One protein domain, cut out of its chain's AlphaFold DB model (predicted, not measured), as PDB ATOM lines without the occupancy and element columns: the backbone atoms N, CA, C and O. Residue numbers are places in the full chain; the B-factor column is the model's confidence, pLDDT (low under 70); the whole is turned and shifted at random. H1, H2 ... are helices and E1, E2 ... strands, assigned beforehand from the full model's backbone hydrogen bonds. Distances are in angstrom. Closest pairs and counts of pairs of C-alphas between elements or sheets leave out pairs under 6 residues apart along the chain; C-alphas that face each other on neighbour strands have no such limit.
ATOM      1  N   ASP A   6     114.308 173.378 120.340       81.62
ATOM      2  CA  ASP A   6     115.445 172.489 120.065       81.62
ATOM      3  C   ASP A   6     115.830 172.456 118.579       81.62
ATOM      4  O   ASP A   6     117.015 172.507 118.234       81.62
ATOM      5  N   HIS A   7     114.841 172.429 117.675       81.25
ATOM      6  CA  HIS A   7     115.100 172.528 116.237       81.25
ATOM      7  C   HIS A   7     115.734 173.871 115.879       81.25
ATOM      8  O   HIS A   7     116.669 173.913 115.079       81.25
ATOM      9  N   PHE A   8     115.250 174.958 116.485       84.88
ATOM     10  CA  PHE A   8     115.831 176.282 116.316       84.88
ATOM     11  C   PHE A   8     117.292 176.295 116.783       84.88
ATOM     12  O   PHE A   8     118.177 176.579 115.979       84.88
ATOM     13  N   MET A   9     117.567 175.882 118.021       85.62
ATOM     14  CA  MET A   9     118.921 175.879 118.584       85.62
ATOM     15  C   MET A   9     119.901 174.999 117.795       85.62
ATOM     16  O   MET A   9     121.073 175.343 117.677       85.62
ATOM     17  N   THR A  10     119.429 173.900 117.199       86.44
ATOM     18  CA  THR A  10     120.261 173.024 116.354       86.44
ATOM     19  C   THR A  10     120.603 173.667 115.002       86.44
ATOM     20  O   THR A  10     121.686 173.444 114.451       86.44
ATOM     21  N   ALA A  11     119.686 174.467 114.450       87.56
ATOM     22  CA  ALA A  11     119.839 175.097 113.142       87.56
ATOM     23  C   ALA A  11     120.663 176.396 113.180       87.56
ATOM     24  O   ALA A  11     121.309 176.738 112.186       87.56
ATOM     25  N   VAL A  12     120.652 177.114 114.306       92.56
ATOM     26  CA  VAL A  12     121.365 178.388 114.454       92.56
ATOM     27  C   VAL A  12     122.877 178.186 114.389       92.56
ATOM     28  O   VAL A  12     123.452 177.289 115.007       92.56
ATOM     29  N   LYS A  13     123.547 179.067 113.643       94.56
ATOM     30  CA  LYS A  13     125.003 179.217 113.683       94.56
ATOM     31  C   LYS A  13     125.345 180.553 114.320       94.56
ATOM     32  O   LYS A  13     124.948 181.592 113.802       94.56
ATOM     33  N   THR A  14     126.110 180.517 115.406       94.12
ATOM     34  CA  THR A  14     126.556 181.717 116.120       94.12
ATOM     35  C   THR A  14     128.062 181.868 115.997       94.12
ATOM     36  O   THR A  14     128.820 180.928 116.237       94.12
ATOM     37  N   LYS A  15     128.498 183.072 115.636       94.06
ATOM     38  CA  LYS A  15     129.899 183.478 115.676       94.06
ATOM     39  C   LYS A  15     130.050 184.603 116.691       94.06
ATOM     40  O   LYS A  15     129.352 185.605 116.586       94.06
ATOM     41  N   THR A  16     130.986 184.442 117.620       95.06
ATOM     42  CA  THR A  16     131.288 185.432 118.658       95.06
ATOM     43  C   THR A  16     132.763 185.805 118.583       95.06
ATOM     44  O   THR A  16     133.624 184.928 118.685       95.06
ATOM     45  N   GLU A  17     133.047 187.089 118.387       94.56
ATOM     46  CA  GLU A  17     134.390 187.655 118.219       94.56
ATOM     47  C   GLU A  17     134.605 188.776 119.250       94.56
ATOM     48  O   GLU A  17     133.649 189.427 119.668       94.56
ATOM     49  N   LEU A  18     135.851 189.010 119.670       95.31
ATOM     50  CA  LEU A  18     136.188 190.222 120.423       95.31
ATOM     51  C   LEU A  18     136.117 191.435 119.496       95.31
ATOM     52  O   LEU A  18     136.534 191.356 118.335       95.31
ATOM     53  N   SER A  19     135.612 192.550 120.018       93.25
ATOM     54  CA  SER A  19     135.657 193.827 119.324       93.25
ATOM     55  C   SER A  19     137.104 194.266 119.120       93.25
ATOM     56  O   SER A  19     137.974 194.087 119.970       93.25
ATOM     57  N   THR A  20     137.343 194.877 117.969       91.81
ATOM     58  CA  THR A  20     138.599 195.548 117.626       91.81
ATOM     59  C   THR A  20     138.629 197.012 118.069       91.81
ATOM     60  O   THR A  20     139.634 197.681 117.853       91.81
ATOM     61  N   ILE A  21     137.534 197.511 118.659       91.12
ATOM     62  CA  ILE A  21     137.342 198.917 119.036       91.12
ATOM     63  C   ILE A  21     137.317 199.087 120.548       91.12
ATOM     64  O   ILE A  21     137.950 200.011 121.044       91.12
ATOM     65  N   ILE A  22     136.632 198.200 121.274       92.50
ATOM     66  CA  ILE A  22     136.504 198.273 122.735       92.50
ATOM     67  C   ILE A  22     137.101 197.037 123.386       92.50
ATOM     68  O   ILE A  22     136.765 195.905 123.029       92.50
ATOM     69  N   GLN A  23     137.953 197.261 124.380       93.88
ATOM     70  CA  GLN A  23     138.569 196.200 125.154       93.88
ATOM     71  C   GLN A  23     137.510 195.391 125.912       93.88
ATOM     72  O   GLN A  23     136.663 195.930 126.615       93.88
ATOM     73  N   GLY A  24     137.556 194.065 125.763       94.06
ATOM     74  CA  GLY A  24     136.675 193.139 126.483       94.06
ATOM     75  C   GLY A  24     135.240 193.034 125.951       94.06
ATOM     76  O   GLY A  24     134.502 192.162 126.409       94.06
ATOM     77  N   LEU A  25     134.836 193.851 124.975       94.81
ATOM     78  CA  LEU A  25     133.508 193.755 124.366       94.81
ATOM     79  C   LEU A  25     133.449 192.565 123.395       94.81
ATOM     80  O   LEU A  25     134.207 192.505 122.428       94.81
ATOM     81  N   TRP A  26     132.521 191.635 123.614       96.06
ATOM     82  CA  TRP A  26     132.243 190.525 122.701       96.06
ATOM     83  C   TRP A  26     131.063 190.849 121.797       96.06
ATOM     84  O   TRP A  26     129.958 191.103 122.277       96.06
ATOM     85  N   LEU A  27     131.275 190.741 120.489       94.00
ATOM     86  CA  LEU A  27     130.253 190.910 119.463       94.00
ATOM     87  C   LEU A  27     129.832 189.538 118.938       94.00
ATOM     88  O   LEU A  27     130.675 188.735 118.528       94.00
ATOM     89  N   SER A  28     128.532 189.266 118.937       94.19
ATOM     90  CA  SER A  28     127.967 188.009 118.452       94.19
ATOM     91  C   SER A  28     127.014 188.231 117.294       94.19
ATOM     92  O   SER A  28     126.229 189.175 117.276       94.19
ATOM     93  N   ARG A  29     127.060 187.304 116.340       92.31
ATOM     94  CA  ARG A  29     126.137 187.219 115.213       92.31
ATOM     95  C   ARG A  29     125.607 185.805 115.119       92.31
ATOM     96  O   ARG A  29     126.379 184.866 114.922       92.31
ATOM     97  N   SER A  30     124.296 185.673 115.213       93.56
ATOM     98  CA  SER A  30     123.577 184.428 114.986       93.56
ATOM     99  C   SER A  30     122.887 184.478 113.628       93.56
ATOM    100  O   SER A  30     122.424 185.533 113.199       93.56
ATOM    101  N   VAL A  31     122.854 183.351 112.921       91.31
ATOM    102  CA  VAL A  31     122.210 183.243 111.609       91.31
ATOM    103  C   VAL A  31     121.448 181.936 111.469       91.31
ATOM    104  O   VAL A  31     121.888 180.885 111.937       91.31
ATOM    105  N   ILE A  32     120.331 182.011 110.754       89.81
ATOM    106  CA  ILE A  32     119.602 180.861 110.225       89.81
ATOM    107  C   ILE A  32     119.211 181.134 108.770       89.81
ATOM    108  O   ILE A  32     118.888 182.262 108.397       89.81
ATOM    109  N   GLY A  33     119.263 180.107 107.925       86.25
ATOM    110  CA  GLY A  33     118.746 180.184 106.560       86.25
ATOM    111  C   GLY A  33     117.291 179.740 106.525       86.25
ATOM    112  O   GLY A  33     117.001 178.594 106.864       86.25
ATOM    113  N   VAL A  34     116.379 180.612 106.093       81.19
ATOM    114  CA  VAL A  34     114.967 180.262 105.911       81.19
ATOM    115  C   VAL A  34     114.661 180.125 104.427       81.19
ATOM    116  O   VAL A  34     114.938 181.027 103.639       81.19
ATOM    117  N   LYS A  35     114.088 178.988 104.025       81.56
ATOM    118  CA  LYS A  35     113.654 178.780 102.641       81.56
ATOM    119  C   LYS A  35     112.384 179.590 102.376       81.56
ATOM    120  O   LYS A  35     111.333 179.299 102.940       81.56
ATOM    121  N   VAL A  36     112.482 180.575 101.490       75.75
ATOM    122  CA  VAL A  36     111.368 181.402 101.018       75.75
ATOM    123  C   VAL A  36     111.194 181.121  99.528       75.75
ATOM    124  O   VAL A  36     112.003 181.542  98.706       75.75
ATOM    125  N   LYS A  37     110.139 180.380  99.164       80.88
ATOM    126  CA  LYS A  37     109.941 179.873  97.791       80.88
ATOM    127  C   LYS A  37     111.189 179.099  97.312       80.88
ATOM    128  O   LYS A  37     111.538 178.086  97.921       80.88
ATOM    129  N   ASP A  38     111.872 179.602  96.284       83.00
ATOM    130  CA  ASP A  38     113.016 178.958  95.626       83.00
ATOM    131  C   ASP A  38     114.386 179.458  96.110       83.00
ATOM    132  O   ASP A  38     115.413 179.030  95.592       83.00
ATOM    133  N   HIS A  39     114.436 180.351  97.104       79.56
ATOM    134  CA  HIS A  39     115.694 180.877  97.642       79.56
ATOM    135  C   HIS A  39     115.799 180.704  99.159       79.56
ATOM    136  O   HIS A  39     114.805 180.550  99.869       79.56
ATOM    137  N   ILE A  40     117.035 180.723  99.662       81.94
ATOM    138  CA  ILE A  40     117.326 180.748 101.097       81.94
ATOM    139  C   ILE A  40     117.594 182.198 101.483       81.94
ATOM    140  O   ILE A  40     118.553 182.806 101.011       81.94
ATOM    141  N   GLN A  41     116.748 182.744 102.346       81.25
ATOM    142  CA  GLN A  41     116.927 184.062 102.928       81.25
ATOM    143  C   GLN A  41     117.615 183.918 104.295       81.25
ATOM    144  O   GLN A  41     117.065 183.257 105.180       81.25
ATOM    145  N   PRO A  42     118.807 184.504 104.500       84.31
ATOM    146  CA  PRO A  42     119.432 184.508 105.812       84.31
ATOM    147  C   PRO A  42     118.716 185.505 106.728       84.31
ATOM    148  O   PRO A  42     118.520 186.665 106.359       84.31
ATOM    149  N   ILE A  43     118.360 185.058 107.929       85.19
ATOM    150  CA  ILE A  43     117.897 185.913 109.025       85.19
ATOM    151  C   ILE A  43     119.021 185.976 110.051       85.19
ATOM    152  O   ILE A  43     119.640 184.955 110.357       85.19
ATOM    153  N   PHE A  44     119.305 187.178 110.540       88.06
ATOM    154  CA  PHE A  44     120.380 187.438 111.487       88.06
ATOM    155  C   PHE A  44     119.816 187.948 112.809       88.06
ATOM    156  O   PHE A  44     118.773 188.593 112.818       88.06
ATOM    157  N   GLY A  45     120.526 187.663 113.892       90.38
ATOM    158  CA  GLY A  45     120.388 188.344 115.173       90.38
ATOM    159  C   GLY A  45     121.768 188.707 115.694       90.38
ATOM    160  O   GLY A  45     122.764 188.044 115.363       90.38
ATOM    161  N   PHE A  46     121.841 189.768 116.477       91.06
ATOM    162  CA  PHE A  46     123.078 190.437 116.811       91.06
ATOM    163  C   PHE A  46     123.186 190.697 118.319       91.06
ATOM    164  O   PHE A  46     122.245 190.537 119.083       91.06
ATOM    165  N   SER A  47     124.388 190.957 118.826       92.81
ATOM    166  CA  SER A  47     124.544 191.391 120.218       92.81
ATOM    167  C   SER A  47     125.953 191.879 120.504       92.81
ATOM    168  O   SER A  47     126.915 191.374 119.922       92.81
ATOM    169  N   GLY A  48     126.077 192.784 121.474       92.56
ATOM    170  CA  GLY A  48     127.327 193.085 122.161       92.56
ATOM    171  C   GLY A  48     127.172 192.933 123.674       92.56
ATOM    172  O   GLY A  48     126.163 193.342 124.246       92.56
ATOM    173  N   ALA A  49     128.159 192.318 124.331       94.50
ATOM    174  CA  ALA A  49     128.243 192.264 125.790       94.50
ATOM    175  C   ALA A  49     129.688 192.027 126.255       94.50
ATOM    176  O   ALA A  49     130.474 191.400 125.550       94.50
ATOM    177  N   PHE A  50     130.024 192.451 127.474       94.75
ATOM    178  CA  PHE A  50     131.319 192.146 128.107       94.75
ATOM    179  C   PHE A  50     131.438 190.693 128.600       94.75
ATOM    180  O   PHE A  50     132.515 190.243 128.977       94.75
ATOM    181  N   ASP A  51     130.344 189.931 128.539       96.56
ATOM    182  CA  ASP A  51     130.341 188.486 128.747       96.56
ATOM    183  C   ASP A  51     130.091 187.759 127.417       96.56
ATOM    184  O   ASP A  51     129.086 187.986 126.733       96.56
ATOM    185  N   ARG A  52     131.007 186.854 127.055       96.56
ATOM    186  CA  ARG A  52     130.969 186.111 125.785       96.56
ATOM    187  C   ARG A  52     129.702 185.268 125.641       96.56
ATOM    188  O   ARG A  52     129.113 185.215 124.562       96.56
ATOM    189  N   SER A  53     129.299 184.592 126.716       96.62
ATOM    190  CA  SER A  53     128.136 183.700 126.732       96.62
ATOM    191  C   SER A  53     126.835 184.498 126.611       96.62
ATOM    192  O   SER A  53     125.965 184.134 125.818       96.62
ATOM    193  N   LYS A  54     126.725 185.625 127.320       95.38
ATOM    194  CA  LYS A  54     125.609 186.572 127.245       95.38
ATOM    195  C   LYS A  54     125.467 187.130 125.833       95.38
ATOM    196  O   LYS A  54     124.380 187.038 125.281       95.38
ATOM    197  N   SER A  55     126.559 187.603 125.227       95.19
ATOM    198  CA  SER A  55     126.568 188.087 123.836       95.19
ATOM    199  C   SER A  55     126.030 187.016 122.870       95.19
ATOM    200  O   SER A  55     125.102 187.262 122.096       95.19
ATOM    201  N   GLY A  56     126.535 185.778 122.972       95.62
ATOM    202  CA  GLY A  56     126.076 184.663 122.137       95.62
ATOM    203  C   GLY A  56     124.582 184.363 122.309       95.62
ATOM    204  O   GLY A  56     123.843 184.299 121.323       95.62
ATOM    205  N   LYS A  57     124.120 184.250 123.559       94.56
ATOM    206  CA  LYS A  57     122.711 183.985 123.888       94.56
ATOM    207  C   LYS A  57     121.795 185.105 123.407       94.56
ATOM    208  O   LYS A  57     120.834 184.819 122.703       94.56
ATOM    209  N   THR A  58     122.101 186.363 123.716       93.56
ATOM    210  CA  THR A  58     121.276 187.509 123.309       93.56
ATOM    211  C   THR A  58     121.160 187.602 121.790       93.56
ATOM    212  O   THR A  58     120.052 187.772 121.297       93.56
ATOM    213  N   SER A  59     122.237 187.341 121.038       94.44
ATOM    214  CA  SER A  59     122.157 187.325 119.567       94.44
ATOM    215  C   SER A  59     121.246 186.225 119.018       94.44
ATOM    216  O   SER A  59     120.634 186.378 117.964       94.44
ATOM    217  N   THR A  60     121.133 185.107 119.737       94.62
ATOM    218  CA  THR A  60     120.215 184.018 119.390       94.62
ATOM    219  C   THR A  60     118.767 184.385 119.725       94.62
ATOM    220  O   THR A  60     117.864 184.027 118.975       94.62
ATOM    221  N   TYR A  61     118.535 185.129 120.810       93.50
ATOM    222  CA  TYR A  61     117.208 185.650 121.154       93.50
ATOM    223  C   TYR A  61     116.738 186.721 120.162       93.50
ATOM    224  O   TYR A  61     115.609 186.626 119.698       93.50
ATOM    225  N   GLU A  62     117.597 187.658 119.753       92.00
ATOM    226  CA  GLU A  62     117.258 188.629 118.697       92.00
ATOM    227  C   GLU A  62     116.938 187.912 117.370       92.00
ATOM    228  O   GLU A  62     115.975 188.225 116.676       92.00
ATOM    229  N   LEU A  63     117.695 186.861 117.032       92.12
ATOM    230  CA  LEU A  63     117.393 186.044 115.857       92.12
ATOM    231  C   LEU A  63     116.016 185.369 115.966       92.12
ATOM    232  O   LEU A  63     115.264 185.325 114.990       92.12
ATOM    233  N   LEU A  64     115.698 184.809 117.136       92.44
ATOM    234  CA  LEU A  64     114.408 184.176 117.385       92.44
ATOM    235  C   LEU A  64     113.268 185.194 117.292       92.44
ATOM    236  O   LEU A  64     112.241 184.887 116.697       92.44
ATOM    237  N   GLU A  65     113.460 186.398 117.824       92.50
ATOM    238  CA  GLU A  65     112.519 187.513 117.718       92.50
ATOM    239  C   GLU A  65     112.189 187.823 116.258       92.50
ATOM    240  O   GLU A  65     111.026 187.761 115.855       92.50
ATOM    241  N   HIS A  66     113.208 188.020 115.421       89.00
ATOM    242  CA  HIS A  66     113.001 188.222 113.991       89.00
ATOM    243  C   HIS A  66     112.220 187.072 113.348       89.00
ATOM    244  O   HIS A  66     111.320 187.320 112.548       89.00
ATOM    245  N   LEU A  67     112.515 185.817 113.703       88.56
ATOM    246  CA  LEU A  67     111.782 184.664 113.179       88.56
ATOM    247  C   LEU A  67     110.312 184.658 113.586       88.56
ATOM    248  O   LEU A  67     109.457 184.475 112.724       88.56
ATOM    249  N   VAL A  68     109.994 184.843 114.868       89.31
ATOM    250  CA  VAL A  68     108.612 184.695 115.356       89.31
ATOM    251  C   VAL A  68     107.674 185.765 114.804       89.31
ATOM    252  O   VAL A  68     106.466 185.549 114.775       89.31
ATOM    253  N   PHE A  69     108.201 186.886 114.316       89.31
ATOM    254  CA  PHE A  69     107.404 187.918 113.658       89.31
ATOM    255  C   PHE A  69     107.342 187.779 112.129       89.31
ATOM    256  O   PHE A  69     106.694 188.595 111.474       89.31
ATOM    257  N   LEU A  70     107.949 186.748 111.531       85.88
ATOM    258  CA  LEU A  70     107.865 186.500 110.090       85.88
ATOM    259  C   LEU A  70     106.648 185.627 109.727       85.88
ATOM    260  O   LEU A  70     106.442 184.579 110.341       85.88
ATOM    261  N   PRO A  71     105.878 185.969 108.670       80.44
ATOM    262  CA  PRO A  71     104.693 185.207 108.246       80.44
ATOM    263  C   PRO A  71     104.924 183.709 108.044       80.44
ATOM    264  O   PRO A  71     104.090 182.884 108.404       80.44
ATOM    265  N   TYR A  72     106.076 183.343 107.490       78.31
ATOM    266  CA  TYR A  72     106.416 181.960 107.155       78.31
ATOM    267  C   TYR A  72     106.975 181.142 108.330       78.31
ATOM    268  O   TYR A  72     107.246 179.953 108.158       78.31
ATOM    269  N   ALA A  73     107.153 181.738 109.515       76.88
ATOM    270  CA  ALA A  73     107.541 181.006 110.726       76.88
ATOM    271  C   ALA A  73     106.359 180.277 111.391       76.88
ATOM    272  O   ALA A  73     106.554 179.458 112.289       76.88
ATOM    273  N   HIS A  74     105.139 180.547 110.926       76.75
ATOM    274  CA  HIS A  74     103.892 180.064 111.504       76.75
ATOM    275  C   HIS A  74     103.210 179.021 110.616       76.75
ATOM    276  O   HIS A  74     103.363 179.014 109.394       76.75
ATOM    277  N   ASN A  75     102.439 178.121 111.228       74.69
ATOM    278  CA  ASN A  75     101.485 177.271 110.514       74.69
ATOM    279  C   ASN A  75     100.075 177.890 110.604       74.69
ATOM    280  O   ASN A  75      99.851 178.823 111.368       74.69
ATOM    281  N   GLN A  76      99.107 177.382 109.832       74.31
ATOM    282  CA  GLN A  76      97.745 177.944 109.837       74.31
ATOM    283  C   GLN A  76      97.099 177.931 111.233       74.31
ATOM    284  O   GLN A  76      96.404 178.872 111.599       74.31
ATOM    285  N   GLU A  77      97.375 176.899 112.030       75.81
ATOM    286  CA  GLU A  77      96.878 176.779 113.402       75.81
ATOM    287  C   GLU A  77      97.459 177.860 114.332       75.81
ATOM    288  O   GLU A  77      96.725 178.462 115.109       75.81
ATOM    289  N   SER A  78      98.762 178.156 114.239       73.56
ATOM    290  CA  SER A  78      99.411 179.178 115.065       73.56
ATOM    291  C   SER A  78      99.004 180.590 114.659       73.56
ATOM    292  O   SER A  78      98.861 181.442 115.531       73.56
ATOM    293  N   LEU A  79      98.743 180.824 113.369       75.50
ATOM    294  CA  LEU A  79      98.188 182.088 112.880       75.50
ATOM    295  C   LEU A  79      96.761 182.335 113.388       75.50
ATOM    296  O   LEU A  79      96.400 183.479 113.661       75.50
ATOM    297  N   ALA A  80      95.972 181.268 113.548       69.88
ATOM    298  CA  ALA A  80      94.596 181.329 114.035       69.88
ATOM    299  C   ALA A  80      94.477 181.496 115.563       69.88
ATOM    300  O   ALA A  80      93.364 181.672 116.064       69.88
ATOM    301  N   LYS A  81      95.589 181.450 116.313       73.06
ATOM    302  CA  LYS A  81      95.579 181.667 117.766       73.06
ATOM    303  C   LYS A  81      95.127 183.087 118.109       73.06
ATOM    304  O   LYS A  81      95.528 184.059 117.469       73.06
ATOM    305  N   SER A  82      94.333 183.197 119.171       68.12
ATOM    306  CA  SER A  82      93.948 184.483 119.748       68.12
ATOM    307  C   SER A  82      95.153 185.184 120.376       68.12
ATOM    308  O   SER A  82      96.002 184.543 120.997       68.12
ATOM    309  N   VAL A  83      95.197 186.509 120.243       79.25
ATOM    310  CA  VAL A  83      96.210 187.364 120.875       79.25
ATOM    311  C   VAL A  83      95.648 188.046 122.122       79.25
ATOM    312  O   VAL A  83      94.457 188.347 122.197       79.25
ATOM    313  N   MET A  84      96.507 188.317 123.102       79.38
ATOM    314  CA  MET A  84      96.192 189.177 124.244       79.38
ATOM    315  C   MET A  84      96.470 190.630 123.857       79.38
ATOM    316  O   MET A  84      97.578 190.944 123.431       79.38
ATOM    317  N   TRP A  85      95.491 191.520 124.017       80.75
ATOM    318  CA  TRP A  85      95.652 192.952 123.759       80.75
ATOM    319  C   TRP A  85      95.831 193.724 125.068       80.75
ATOM    320  O   TRP A  85      95.126 193.488 126.044       80.75
ATOM    321  N   ILE A  86      96.770 194.663 125.099       79.12
ATOM    322  CA  ILE A  86      97.093 195.472 126.275       79.12
ATOM    323  C   ILE A  86      97.221 196.926 125.830       79.12
ATOM    324  O   ILE A  86      98.069 197.261 125.004       79.12
ATOM    325  N   SER A  87      96.374 197.795 126.373       76.69
ATOM    326  CA  SER A  87      96.506 199.249 126.237       76.69
ATOM    327  C   SER A  87      97.151 199.804 127.503       76.69
ATOM    328  O   SER A  87      97.072 199.155 128.545       76.69
ATOM    329  N   ASP A  88      97.800 200.969 127.439       67.31
ATOM    330  CA  ASP A  88      98.432 201.589 128.613       67.31
ATOM    331  C   ASP A  88      97.489 201.620 129.834       67.31
ATOM    332  O   ASP A  88      96.507 202.357 129.867       67.31
ATOM    333  N   GLY A  89      97.784 200.768 130.823       55.12
ATOM    334  CA  GLY A  89      97.046 200.658 132.085       55.12
ATOM    335  C   GLY A  89      95.748 199.841 132.061       55.12
ATOM    336  O   GLY A  89      95.191 199.614 133.129       55.12
ATOM    337  N   ASP A  90      95.276 199.361 130.904       56.91
ATOM    338  CA  ASP A  90      94.027 198.590 130.796       56.91
ATOM    339  C   ASP A  90      94.283 197.261 130.062       56.91
ATOM    340  O   ASP A  90      94.405 197.190 128.829       56.91
ATOM    341  N   SER A  91      94.425 196.186 130.841       54.16
ATOM    342  CA  SER A  91      94.556 194.822 130.330       54.16
ATOM    343  C   SER A  91      93.175 194.282 129.970       54.16
ATOM    344  O   SER A  91      92.547 193.559 130.748       54.16
ATOM    345  N   ARG A  92      92.685 194.626 128.781       54.59
ATOM    346  CA  ARG A  92      91.465 194.017 128.248       54.59
ATOM    347  C   ARG A  92      91.825 192.855 127.341       54.59
ATOM    348  O   ARG A  92      92.330 193.046 126.241       54.59
ATOM    349  N   LEU A  93      91.496 191.646 127.783       52.12
ATOM    350  CA  LEU A  93      91.491 190.446 126.948       52.12
ATOM    351  C   LEU A  93      90.405 190.581 125.864       52.12
ATOM    352  O   LEU A  93      89.308 190.050 126.004       52.12
ATOM    353  N   TYR A  94      90.676 191.327 124.792       52.41
ATOM    354  CA  TYR A  94      89.810 191.357 123.613       52.41
ATOM    355  C   TYR A  94      90.244 190.299 122.600       52.41
ATOM    356  O   TYR A  94      91.377 190.279 122.128       52.41
ATOM    357  N   SER A  95      89.298 189.438 122.240       52.59
ATOM    358  CA  SER A  95      89.464 188.227 121.434       52.59
ATOM    359  C   SER A  95      89.329 188.440 119.918       52.59
ATOM    360  O   SER A  95      88.767 187.584 119.239       52.59
ATOM    361  N   GLN A  96      89.770 189.572 119.357       56.59
ATOM    362  CA  GLN A  96      89.471 189.895 117.945       56.59
ATOM    363  C   GLN A  96      90.680 190.032 117.009       56.59
ATOM    364  O   GLN A  96      90.486 190.293 115.827       56.59
ATOM    365  N   GLY A  97      91.906 189.819 117.489       63.84
ATOM    366  CA  GLY A  97      93.100 189.819 116.638       63.84
ATOM    367  C   GLY A  97      93.612 188.410 116.344       63.84
ATOM    368  O   GLY A  97      93.642 187.568 117.247       63.84
ATOM    369  N   ARG A  98      94.050 188.164 115.107       77.06
ATOM    370  CA  ARG A  98      94.842 186.979 114.749       77.06
ATOM    371  C   ARG A  98      96.317 187.342 114.717       77.06
ATOM    372  O   ARG A  98      96.663 188.474 114.398       77.06
ATOM    373  N   VAL A  99      97.196 186.383 115.001       80.62
ATOM    374  CA  VAL A  99      98.652 186.615 114.967       80.62
ATOM    375  C   VAL A  99      99.088 187.175 113.607       80.62
ATOM    376  O   VAL A  99      99.895 188.101 113.572       80.62
ATOM    377  N   GLU A 100      98.502 186.684 112.505       81.56
ATOM    378  CA  GLU A 100      98.811 187.109 111.127       81.56
ATOM    379  C   GLU A 100      98.680 188.622 110.885       81.56
ATOM    380  O   GLU A 100      99.458 189.192 110.116       81.56
ATOM    381  N   ASP A 101      97.761 189.285 111.590       82.62
ATOM    382  CA  ASP A 101      97.505 190.720 111.438       82.62
ATOM    383  C   ASP A 101      98.641 191.576 112.011       82.62
ATOM    384  O   ASP A 101      98.802 192.741 111.638       82.62
ATOM    385  N   PHE A 102      99.483 190.996 112.867       84.56
ATOM    386  CA  PHE A 102     100.537 191.694 113.601       84.56
ATOM    387  C   PHE A 102     101.937 191.166 113.294       84.56
ATOM    388  O   PHE A 102     102.865 191.425 114.062       84.56
ATOM    389  N   LEU A 103     102.126 190.460 112.183       86.75
ATOM    390  CA  LEU A 103     103.450 190.038 111.724       86.75
ATOM    391  C   LEU A 103     104.165 191.157 110.952       86.75
ATOM    392  O   LEU A 103     103.602 192.198 110.610       86.75
ATOM    393  N   ILE A 104     105.454 190.989 110.691       84.81
ATOM    394  CA  ILE A 104     106.202 191.903 109.826       84.81
ATOM    395  C   ILE A 104     105.645 191.789 108.399       84.81
ATOM    396  O   ILE A 104     105.506 190.698 107.848       84.81
ATOM    397  N   GLY A 105     105.337 192.935 107.794       80.44
ATOM    398  CA  GLY A 105     104.764 193.057 106.454       80.44
ATOM    399  C   GLY A 105     103.234 193.096 106.404       80.44
ATOM    400  O   GLY A 105     102.690 193.453 105.355       80.44
ATOM    401  N   SER A 106     102.528 192.792 107.500       82.50
ATOM    402  CA  SER A 106     101.069 192.943 107.549       82.50
ATOM    403  C   SER A 106     100.663 194.425 107.497       82.50
ATOM    404  O   SER A 106     101.459 195.329 107.772       82.50
ATOM    405  N   LYS A 107      99.429 194.705 107.064       77.88
ATOM    406  CA  LYS A 107      98.918 196.081 106.966       77.88
ATOM    407  C   LYS A 107      98.518 196.581 108.355       77.88
ATOM    408  O   LYS A 107      97.581 196.066 108.949       77.88
ATOM    409  N   GLY A 108      99.192 197.619 108.827       69.00
ATOM    410  CA  GLY A 108      98.807 198.425 109.978       69.00
ATOM    411  C   GLY A 108      98.167 199.758 109.572       69.00
ATOM    412  O   GLY A 108      97.983 200.075 108.396       69.00
ATOM    413  N   GLN A 109      97.849 200.585 110.567       64.31
ATOM    414  CA  GLN A 109      97.128 201.851 110.367       64.31
ATOM    415  C   GLN A 109      97.933 202.928 109.618       64.31
ATOM    416  O   GLN A 109      97.340 203.775 108.959       64.31
ATOM    417  N   LYS A 110      99.271 202.902 109.704       63.81
ATOM    418  CA  LYS A 110     100.186 203.850 109.029       63.81
ATOM    419  C   LYS A 110     100.933 203.240 107.835       63.81
ATOM    420  O   LYS A 110     101.920 203.800 107.366       63.81
ATOM    421  N   GLY A 111     100.482 202.090 107.340       71.25
ATOM    422  CA  GLY A 111     101.163 201.344 106.284       71.25
ATOM    423  C   GLY A 111     101.553 199.953 106.755       71.25
ATOM    424  O   GLY A 111     100.856 199.356 107.564       71.25
ATOM    425  N   GLN A 112     102.638 199.402 106.224       75.69
ATOM    426  CA  GLN A 112     103.082 198.069 106.620       75.69
ATOM    427  C   GLN A 112     103.798 198.098 107.963       75.69
ATOM    428  O   GLN A 112     104.577 198.998 108.263       75.69
ATOM    429  N   TYR A 113     103.538 197.071 108.745       77.19
ATOM    430  CA  TYR A 113     104.213 196.797 109.989       77.19
ATOM    431  C   TYR A 113     105.662 196.335 109.743       77.19
ATOM    432  O   TYR A 113     105.906 195.420 108.956       77.19
ATOM    433  N   TYR A 114     106.634 196.942 110.429       78.62
ATOM    434  CA  TYR A 114     108.063 196.595 110.339       78.62
ATOM    435  C   TYR A 114     108.573 195.933 111.627       78.62
ATOM    436  O   TYR A 114     107.761 195.571 112.469       78.62
ATOM    437  N   GLY A 115     109.890 195.738 111.762       77.12
ATOM    438  CA  GLY A 115     110.494 195.120 112.952       77.12
ATOM    439  C   GLY A 115     110.361 195.949 114.234       77.12
ATOM    440  O   GLY A 115     110.355 195.367 115.301       77.12
ATOM    441  N   ASN A 116     110.157 197.268 114.128       86.44
ATOM    442  CA  ASN A 116     110.074 198.154 115.290       86.44
ATOM    443  C   ASN A 116     108.965 197.742 116.275       86.44
ATOM    444  O   ASN A 116     107.804 197.570 115.870       86.44
ATOM    445  N   GLY A 117     109.331 197.673 117.553       90.12
ATOM    446  CA  GLY A 117     108.442 197.372 118.666       90.12
ATOM    447  C   GLY A 117     108.090 195.893 118.742       90.12
ATOM    448  O   GLY A 117     106.971 195.571 119.133       90.12
ATOM    449  N   CYS A 118     108.981 195.002 118.316       93.44
ATOM    450  CA  CYS A 118     108.801 193.558 118.371       93.44
ATOM    451  C   CYS A 118     109.768 192.998 119.404       93.44
ATOM    452  O   CYS A 118     110.959 193.199 119.288       93.44
ATOM    453  N   ALA A 119     109.281 192.245 120.387       95.12
ATOM    454  CA  ALA A 119     110.159 191.622 121.364       95.12
ATOM    455  C   ALA A 119     109.740 190.203 121.713       95.12
ATOM    456  O   ALA A 119     108.562 189.843 121.618       95.12
ATOM    457  N   ILE A 120     110.695 189.412 122.196       94.94
ATOM    458  CA  ILE A 120     110.414 188.149 122.885       94.94
ATOM    459  C   ILE A 120     110.873 188.171 124.343       94.94
ATOM    460  O   ILE A 120     111.772 188.914 124.730       94.94
ATOM    461  N   GLY A 121     110.269 187.318 125.165       94.25
ATOM    462  CA  GLY A 121     110.660 187.136 126.557       94.25
ATOM    463  C   GLY A 121     110.185 185.809 127.134       94.25
ATOM    464  O   GLY A 121     109.197 185.233 126.685       94.25
ATOM    465  N   CYS A 122     110.870 185.334 128.175       92.81
ATOM    466  CA  CYS A 122     110.443 184.145 128.925       92.81
ATOM    467  C   CYS A 122     109.214 184.417 129.815       92.81
ATOM    468  O   CYS A 122     108.626 183.496 130.373       92.81
ATOM    469  N   THR A 123     108.827 185.687 129.966       93.75
ATOM    470  CA  THR A 123     107.596 186.114 130.636       93.75
ATOM    471  C   THR A 123     106.871 187.142 129.775       93.75
ATOM    472  O   THR A 123     107.497 187.892 129.021       93.75
ATOM    473  N   ILE A 124     105.545 187.201 129.912       91.69
ATOM    474  CA  ILE A 124     104.691 188.169 129.210       91.69
ATOM    475  C   ILE A 124     105.145 189.605 129.517       91.69
ATOM    476  O   ILE A 124     105.304 190.416 128.610       91.69
ATOM    477  N   GLN A 125     105.416 189.908 130.788       92.00
ATOM    478  CA  GLN A 125     105.830 191.234 131.249       92.00
ATOM    479  C   GLN A 125     107.169 191.662 130.646       92.00
ATOM    480  O   GLN A 125     107.310 192.815 130.242       92.00
ATOM    481  N   HIS A 126     108.132 190.740 130.548       92.56
ATOM    482  CA  HIS A 126     109.418 191.033 129.921       92.56
ATOM    483  C   HIS A 126     109.240 191.355 128.435       92.56
ATOM    484  O   HIS A 126     109.755 192.370 127.976       92.56
ATOM    485  N   ALA A 127     108.475 190.536 127.703       93.88
ATOM    486  CA  ALA A 127     108.216 190.770 126.285       93.88
ATOM    487  C   ALA A 127     107.536 192.134 126.060       93.88
ATOM    488  O   ALA A 127     107.981 192.911 125.221       93.88
ATOM    489  N   ILE A 128     106.511 192.475 126.853       92.56
ATOM    490  CA  ILE A 128     105.821 193.775 126.762       92.56
ATOM    491  C   ILE A 128     106.776 194.935 127.044       92.56
ATOM    492  O   ILE A 128     106.809 195.894 126.278       92.56
ATOM    493  N   SER A 129     107.523 194.874 128.151       92.12
ATOM    494  CA  SER A 129     108.443 195.948 128.541       92.12
ATOM    495  C   SER A 129     109.497 196.178 127.457       92.12
ATOM    496  O   SER A 129     109.725 197.316 127.053       92.12
ATOM    497  N   HIS A 130     110.070 195.101 126.915       93.25
ATOM    498  CA  HIS A 130     111.079 195.190 125.867       93.25
ATOM    499  C   HIS A 130     110.510 195.766 124.559       93.25
ATOM    500  O   HIS A 130     111.073 196.728 124.039       93.25
ATOM    501  N   ALA A 131     109.346 195.290 124.099       94.25
ATOM    502  CA  ALA A 131     108.687 195.810 122.895       94.25
ATOM    503  C   ALA A 131     108.314 197.298 123.026       94.25
ATOM    504  O   ALA A 131     108.466 198.074 122.079       94.25
ATOM    505  N   LYS A 132     107.860 197.726 124.214       93.38
ATOM    506  CA  LYS A 132     107.578 199.140 124.498       93.38
ATOM    507  C   LYS A 132     108.844 199.987 124.444       93.38
ATOM    508  O   LYS A 132     108.828 201.045 123.818       93.38
ATOM    509  N   ARG A 133     109.925 199.534 125.083       94.06
ATOM    510  CA  ARG A 133     111.211 200.242 125.088       94.06
ATOM    511  C   ARG A 133     111.752 200.413 123.672       94.06
ATOM    512  O   ARG A 133     112.128 201.523 123.330       94.06
ATOM    513  N   GLU A 134     111.703 199.380 122.836       92.38
ATOM    514  CA  GLU A 134     112.157 199.468 121.442       92.38
ATOM    515  C   GLU A 134     111.333 200.484 120.621       92.38
ATOM    516  O   GLU A 134     111.896 201.346 119.941       92.38
ATOM    517  N   LEU A 135     109.996 200.466 120.750       93.12
ATOM    518  CA  LEU A 135     109.132 201.440 120.071       93.12
ATOM    519  C   LEU A 135     109.448 202.881 120.503       93.12
ATOM    520  O   LEU A 135     109.533 203.776 119.657       93.12
ATOM    521  N   LEU A 136     109.587 203.107 121.814       94.62
ATOM    522  CA  LEU A 136     109.875 204.425 122.385       94.62
ATOM    523  C   LEU A 136     111.275 204.912 122.009       94.62
ATOM    524  O   LEU A 136     111.444 206.081 121.680       94.62
ATOM    525  N   THR A 276      99.913 197.133 122.924       90.00
ATOM    526  CA  THR A 276     100.748 195.936 122.834       90.00
ATOM    527  C   THR A 276      99.877 194.713 122.635       90.00
ATOM    528  O   THR A 276      98.927 194.501 123.382       90.00
ATOM    529  N   ILE A 277     100.213 193.899 121.644       90.06
ATOM    530  CA  ILE A 277      99.644 192.563 121.473       90.06
ATOM    531  C   ILE A 277     100.662 191.522 121.924       90.06
ATOM    532  O   ILE A 277     101.856 191.693 121.690       90.06
ATOM    533  N   VAL A 278     100.201 190.458 122.574       90.06
ATOM    534  CA  VAL A 278     101.050 189.389 123.104       90.06
ATOM    535  C   VAL A 278     100.501 188.033 122.691       90.06
ATOM    536  O   VAL A 278      99.292 187.799 122.738       90.06
ATOM    537  N   PHE A 279     101.390 187.126 122.307       88.81
ATOM    538  CA  PHE A 279     101.058 185.736 122.023       88.81
ATOM    539  C   PHE A 279     102.204 184.812 122.436       88.81
ATOM    540  O   PHE A 279     103.362 185.215 122.526       88.81
ATOM    541  N   GLU A 280     101.881 183.552 122.701       88.19
ATOM    542  CA  GLU A 280     102.891 182.529 122.960       88.19
ATOM    543  C   GLU A 280     103.482 182.044 121.628       88.19
ATOM    544  O   GLU A 280     102.784 181.433 120.810       88.19
ATOM    545  N   ALA A 281     104.767 182.329 121.408       86.31
ATOM    546  CA  ALA A 281     105.474 181.976 120.181       86.31
ATOM    547  C   ALA A 281     106.042 180.549 120.235       86.31
ATOM    548  O   ALA A 281     105.926 179.794 119.270       86.31
ATOM    549  N   LEU A 282     106.614 180.164 121.379       86.25
ATOM    550  CA  LEU A 282     107.077 178.811 121.706       86.25
ATOM    551  C   LEU A 282     106.703 178.505 123.167       86.25
ATOM    552  O   LEU A 282     106.439 179.451 123.908       86.25
ATOM    553  N   PRO A 283     106.703 177.232 123.614       86.25
ATOM    554  CA  PRO A 283     106.445 176.911 125.016       86.25
ATOM    555  C   PRO A 283     107.328 177.743 125.957       86.25
ATOM    556  O   PRO A 283     108.554 177.666 125.877       86.25
ATOM    557  N   ASN A 284     106.700 178.534 126.832       87.56
ATOM    558  CA  ASN A 284     107.360 179.462 127.767       87.56
ATOM    559  C   ASN A 284     108.153 180.619 127.121       87.56
ATOM    560  O   ASN A 284     108.986 181.239 127.782       87.56
ATOM    561  N   ILE A 285     107.911 180.927 125.844       91.00
ATOM    562  CA  ILE A 285     108.467 182.099 125.156       91.00
ATOM    563  C   ILE A 285     107.316 182.900 124.556       91.00
ATOM    564  O   ILE A 285     106.611 182.458 123.644       91.00
ATOM    565  N   PHE A 286     107.158 184.115 125.057       92.62
ATOM    566  CA  PHE A 286     106.117 185.046 124.659       92.62
ATOM    567  C   PHE A 286     106.694 186.071 123.695       92.62
ATOM    568  O   PHE A 286     107.785 186.588 123.922       92.62
ATOM    569  N   ALA A 287     105.951 186.366 122.638       93.38
ATOM    570  CA  ALA A 287     106.236 187.443 121.710       93.38
ATOM    571  C   ALA A 287     105.265 188.592 121.977       93.38
ATOM    572  O   ALA A 287     104.064 188.369 122.146       93.38
ATOM    573  N   ALA A 288     105.781 189.812 122.013       94.06
ATOM    574  CA  ALA A 288     105.002 191.021 122.181       94.06
ATOM    575  C   ALA A 288     105.302 191.988 121.046       94.06
ATOM    576  O   ALA A 288     106.453 192.172 120.663       94.06
ATOM    577  N   ARG A 289     104.259 192.633 120.533       93.12
ATOM    578  CA  ARG A 289     104.407 193.727 119.589       93.12
ATOM    579  C   ARG A 289     103.727 194.975 120.105       93.12
ATOM    580  O   ARG A 289     102.505 194.986 120.251       93.12
ATOM    581  N   THR A 290     104.499 196.032 120.300       92.06
ATOM    582  CA  THR A 290     104.006 197.356 120.658       92.06
ATOM    583  C   THR A 290     103.925 198.247 119.421       92.06
ATOM    584  O   THR A 290     104.812 198.274 118.575       92.06
ATOM    585  N   PHE A 291     102.842 199.006 119.306       89.62
ATOM    586  CA  PHE A 291     102.655 200.018 118.276       89.62
ATOM    587  C   PHE A 291     101.871 201.207 118.827       89.62
ATOM    588  O   PHE A 291     101.190 201.129 119.850       89.62
ATOM    589  N   SER A 292     101.943 202.328 118.116       87.88
ATOM    590  CA  SER A 292     101.144 203.508 118.415       87.88
ATOM    591  C   SER A 292     100.785 204.260 117.140       87.88
ATOM    592  O   SER A 292     101.589 204.371 116.215       87.88
ATOM    593  N   LYS A 293      99.586 204.852 117.123       83.94
ATOM    594  CA  LYS A 293      99.186 205.835 116.106       83.94
ATOM    595  C   LYS A 293     100.015 207.114 116.165       83.94
ATOM    596  O   LYS A 293     100.093 207.811 115.163       83.94
ATOM    597  N   ASN A 294     100.629 207.430 117.300       87.25
ATOM    598  CA  ASN A 294     101.358 208.686 117.489       87.25
ATOM    599  C   ASN A 294     102.874 208.488 117.474       87.25
ATOM    600  O   ASN A 294     103.596 209.455 117.264       87.25
ATOM    601  N   ALA A 295     103.353 207.244 117.595       89.44
ATOM    602  CA  ALA A 295     104.767 206.953 117.405       89.44
ATOM    603  C   ALA A 295     105.214 207.351 115.989       89.44
ATOM    604  O   ALA A 295     104.487 207.184 114.993       89.44
ATOM    605  N   LEU A 296     106.422 207.902 115.940       89.69
ATOM    606  CA  LEU A 296     107.129 208.248 114.715       89.69
ATOM    607  C   LEU A 296     107.861 207.008 114.201       89.69
ATOM    608  O   LEU A 296     108.335 206.189 114.985       89.69
ATOM    609  N   ASP A 297     107.944 206.878 112.879       83.69
ATOM    610  CA  ASP A 297     108.650 205.785 112.210       83.69
ATOM    611  C   ASP A 297     109.777 206.382 111.354       83.69
ATOM    612  O   ASP A 297     109.477 207.174 110.446       83.69
ATOM    613  N   PRO A 298     111.051 206.002 111.580       81.94
ATOM    614  CA  PRO A 298     112.168 206.470 110.765       81.94
ATOM    615  C   PRO A 298     111.911 206.298 109.260       81.94
ATOM    616  O   PRO A 298     112.152 207.214 108.477       81.94
ATOM    617  N   ARG A 299     111.319 205.171 108.836       78.38
ATOM    618  CA  ARG A 299     111.060 204.874 107.415       78.38
ATOM    619  C   ARG A 299     110.033 205.812 106.796       78.38
ATOM    620  O   ARG A 299     110.107 206.091 105.599       78.38
ATOM    621  N   TYR A 300     109.064 206.272 107.586       81.00
ATOM    622  CA  TYR A 300     108.108 207.274 107.129       81.00
ATOM    623  C   TYR A 300     108.814 208.617 106.908       81.00
ATOM    624  O   TYR A 300     108.642 209.227 105.853       81.00
ATOM    625  N   HIS A 301     109.654 209.054 107.848       80.94
ATOM    626  CA  HIS A 301     110.353 210.338 107.745       80.94
ATOM    627  C   HIS A 301     111.398 210.377 106.627       80.94
ATOM    628  O   HIS A 301     111.510 211.387 105.932       80.94
ATOM    629  N   GLU A 302     112.101 209.275 106.379       78.00
ATOM    630  CA  GLU A 302     113.096 209.179 105.303       78.00
ATOM    631  C   GLU A 302     112.526 209.424 103.906       78.00
ATOM    632  O   GLU A 302     113.234 209.905 103.027       78.00
ATOM    633  N   ARG A 303     111.251 209.093 103.684       78.81
ATOM    634  CA  ARG A 303     110.600 209.260 102.376       78.81
ATOM    635  C   ARG A 303     109.942 210.625 102.194       78.81
ATOM    636  O   ARG A 303     109.603 210.974 101.070       78.81
ATOM    637  N   ASN A 304     109.723 211.361 103.283       79.69
ATOM    638  CA  ASN A 304     108.845 212.535 103.301       79.69
ATOM    639  C   ASN A 304     109.532 213.812 103.811       79.69
ATOM    640  O   ASN A 304     108.870 214.834 103.969       79.69
TER     641      ASN A 304
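This is residues 6 to 136 and 276 to 304 of the 313 residues of the protein "YcaO domain-containing protein" of uncultured bacterium (UniProt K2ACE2). Two lobes are joined by one long helix: H2 lies over the three-stranded sheet E1 E2 E3 and reaches with its last turns to one face of a second, four-stranded sheet, whose other face is covered by H5. The second sheet, in the order E4 E6 E7 E5, is strongly twisted, and H6 lies far out beyond it at the end of the printed part. Of mixed class, the printed part has 160 residues with six named helices and seven named strands, in the order H1 E1 E2 E3 H2 H3 E4 H4 E5 H5 E6 E7 H6; both sheets are antiparallel. It is compact, with a radius of gyration of the C-alphas of 16.6 A, and spans 47 by 35 by 33 A.

Find C-alpha 6 at (115.445, 172.489, 120.065), where H1 begins and runs to residue 11. Then come E1, residues 13 to 18, E2, residues 26 to 36, 31.5 A long, and E3, residues 39 to 49, 32.9 A. At C-alpha 52, (130.969, 186.111, 125.785), H2 sets out for residue 68, 24.7 A away. Read on through H3, 76 to 79, E4, 84 to 87, H4, 99 to 102, E5, 118 to 121, and H5, 124 to 136, 18.4 A long. After the cut come E6, 276 to 282, E7, 285 to 291, and H6, 298 to 304, ending at C-alpha 304, (108.845, 212.535, 103.301).

Begin with the meander E1 E2 E3, each strand the antiparallel neighbour of the one before: N 15 and O 29 are 2.9 A apart, N 30 and O 45 2.8 A. H1 only grazes this sheet, with residues 8 to 11, and is near H2. H2 is on it at a height of 5.7 A; its closest C-alphas to E3 are Leu 63 and Gly 45, 3.8 A. H2 is also on the second sheet, at a height of 9.5 A, on the face opposite to H5, whose height is 5.5 A: three layers, helices on both faces. There, N 84 and O 278 of E4 and E6 are 2.9 A apart, N 287 and O 279 of the hairpin E6 and E7 2.8 A, N 119 and O 288 of E5 and E7 2.8 A. H4 only grazes this sheet, and H3 and H4 only just touch, with 3 pairs of C-alphas within 8 A. H6 and H5 are apart. Every O i to N i+4 pair is within hydrogen-bond range in H1, H2 and H5; in H6 1 of 3 is, beside 3 of 4 O i to N i+3 pairs; H3 and H4 are too short for an i+4 pair.

The C-alphas of Gln 23 and Gln 96, the two farthest apart, are 50.0 A apart. Residues 137 to 275 are not printed, and C-alphas 136 and 276 stand 12.5 A apart across the cut. The links E4 to H4 and H4 to E5 are long. Mean pLDDT of the printed part is 85.0; look for values under 70 at residues 80, 82, 88 to 97 and 108 to 110.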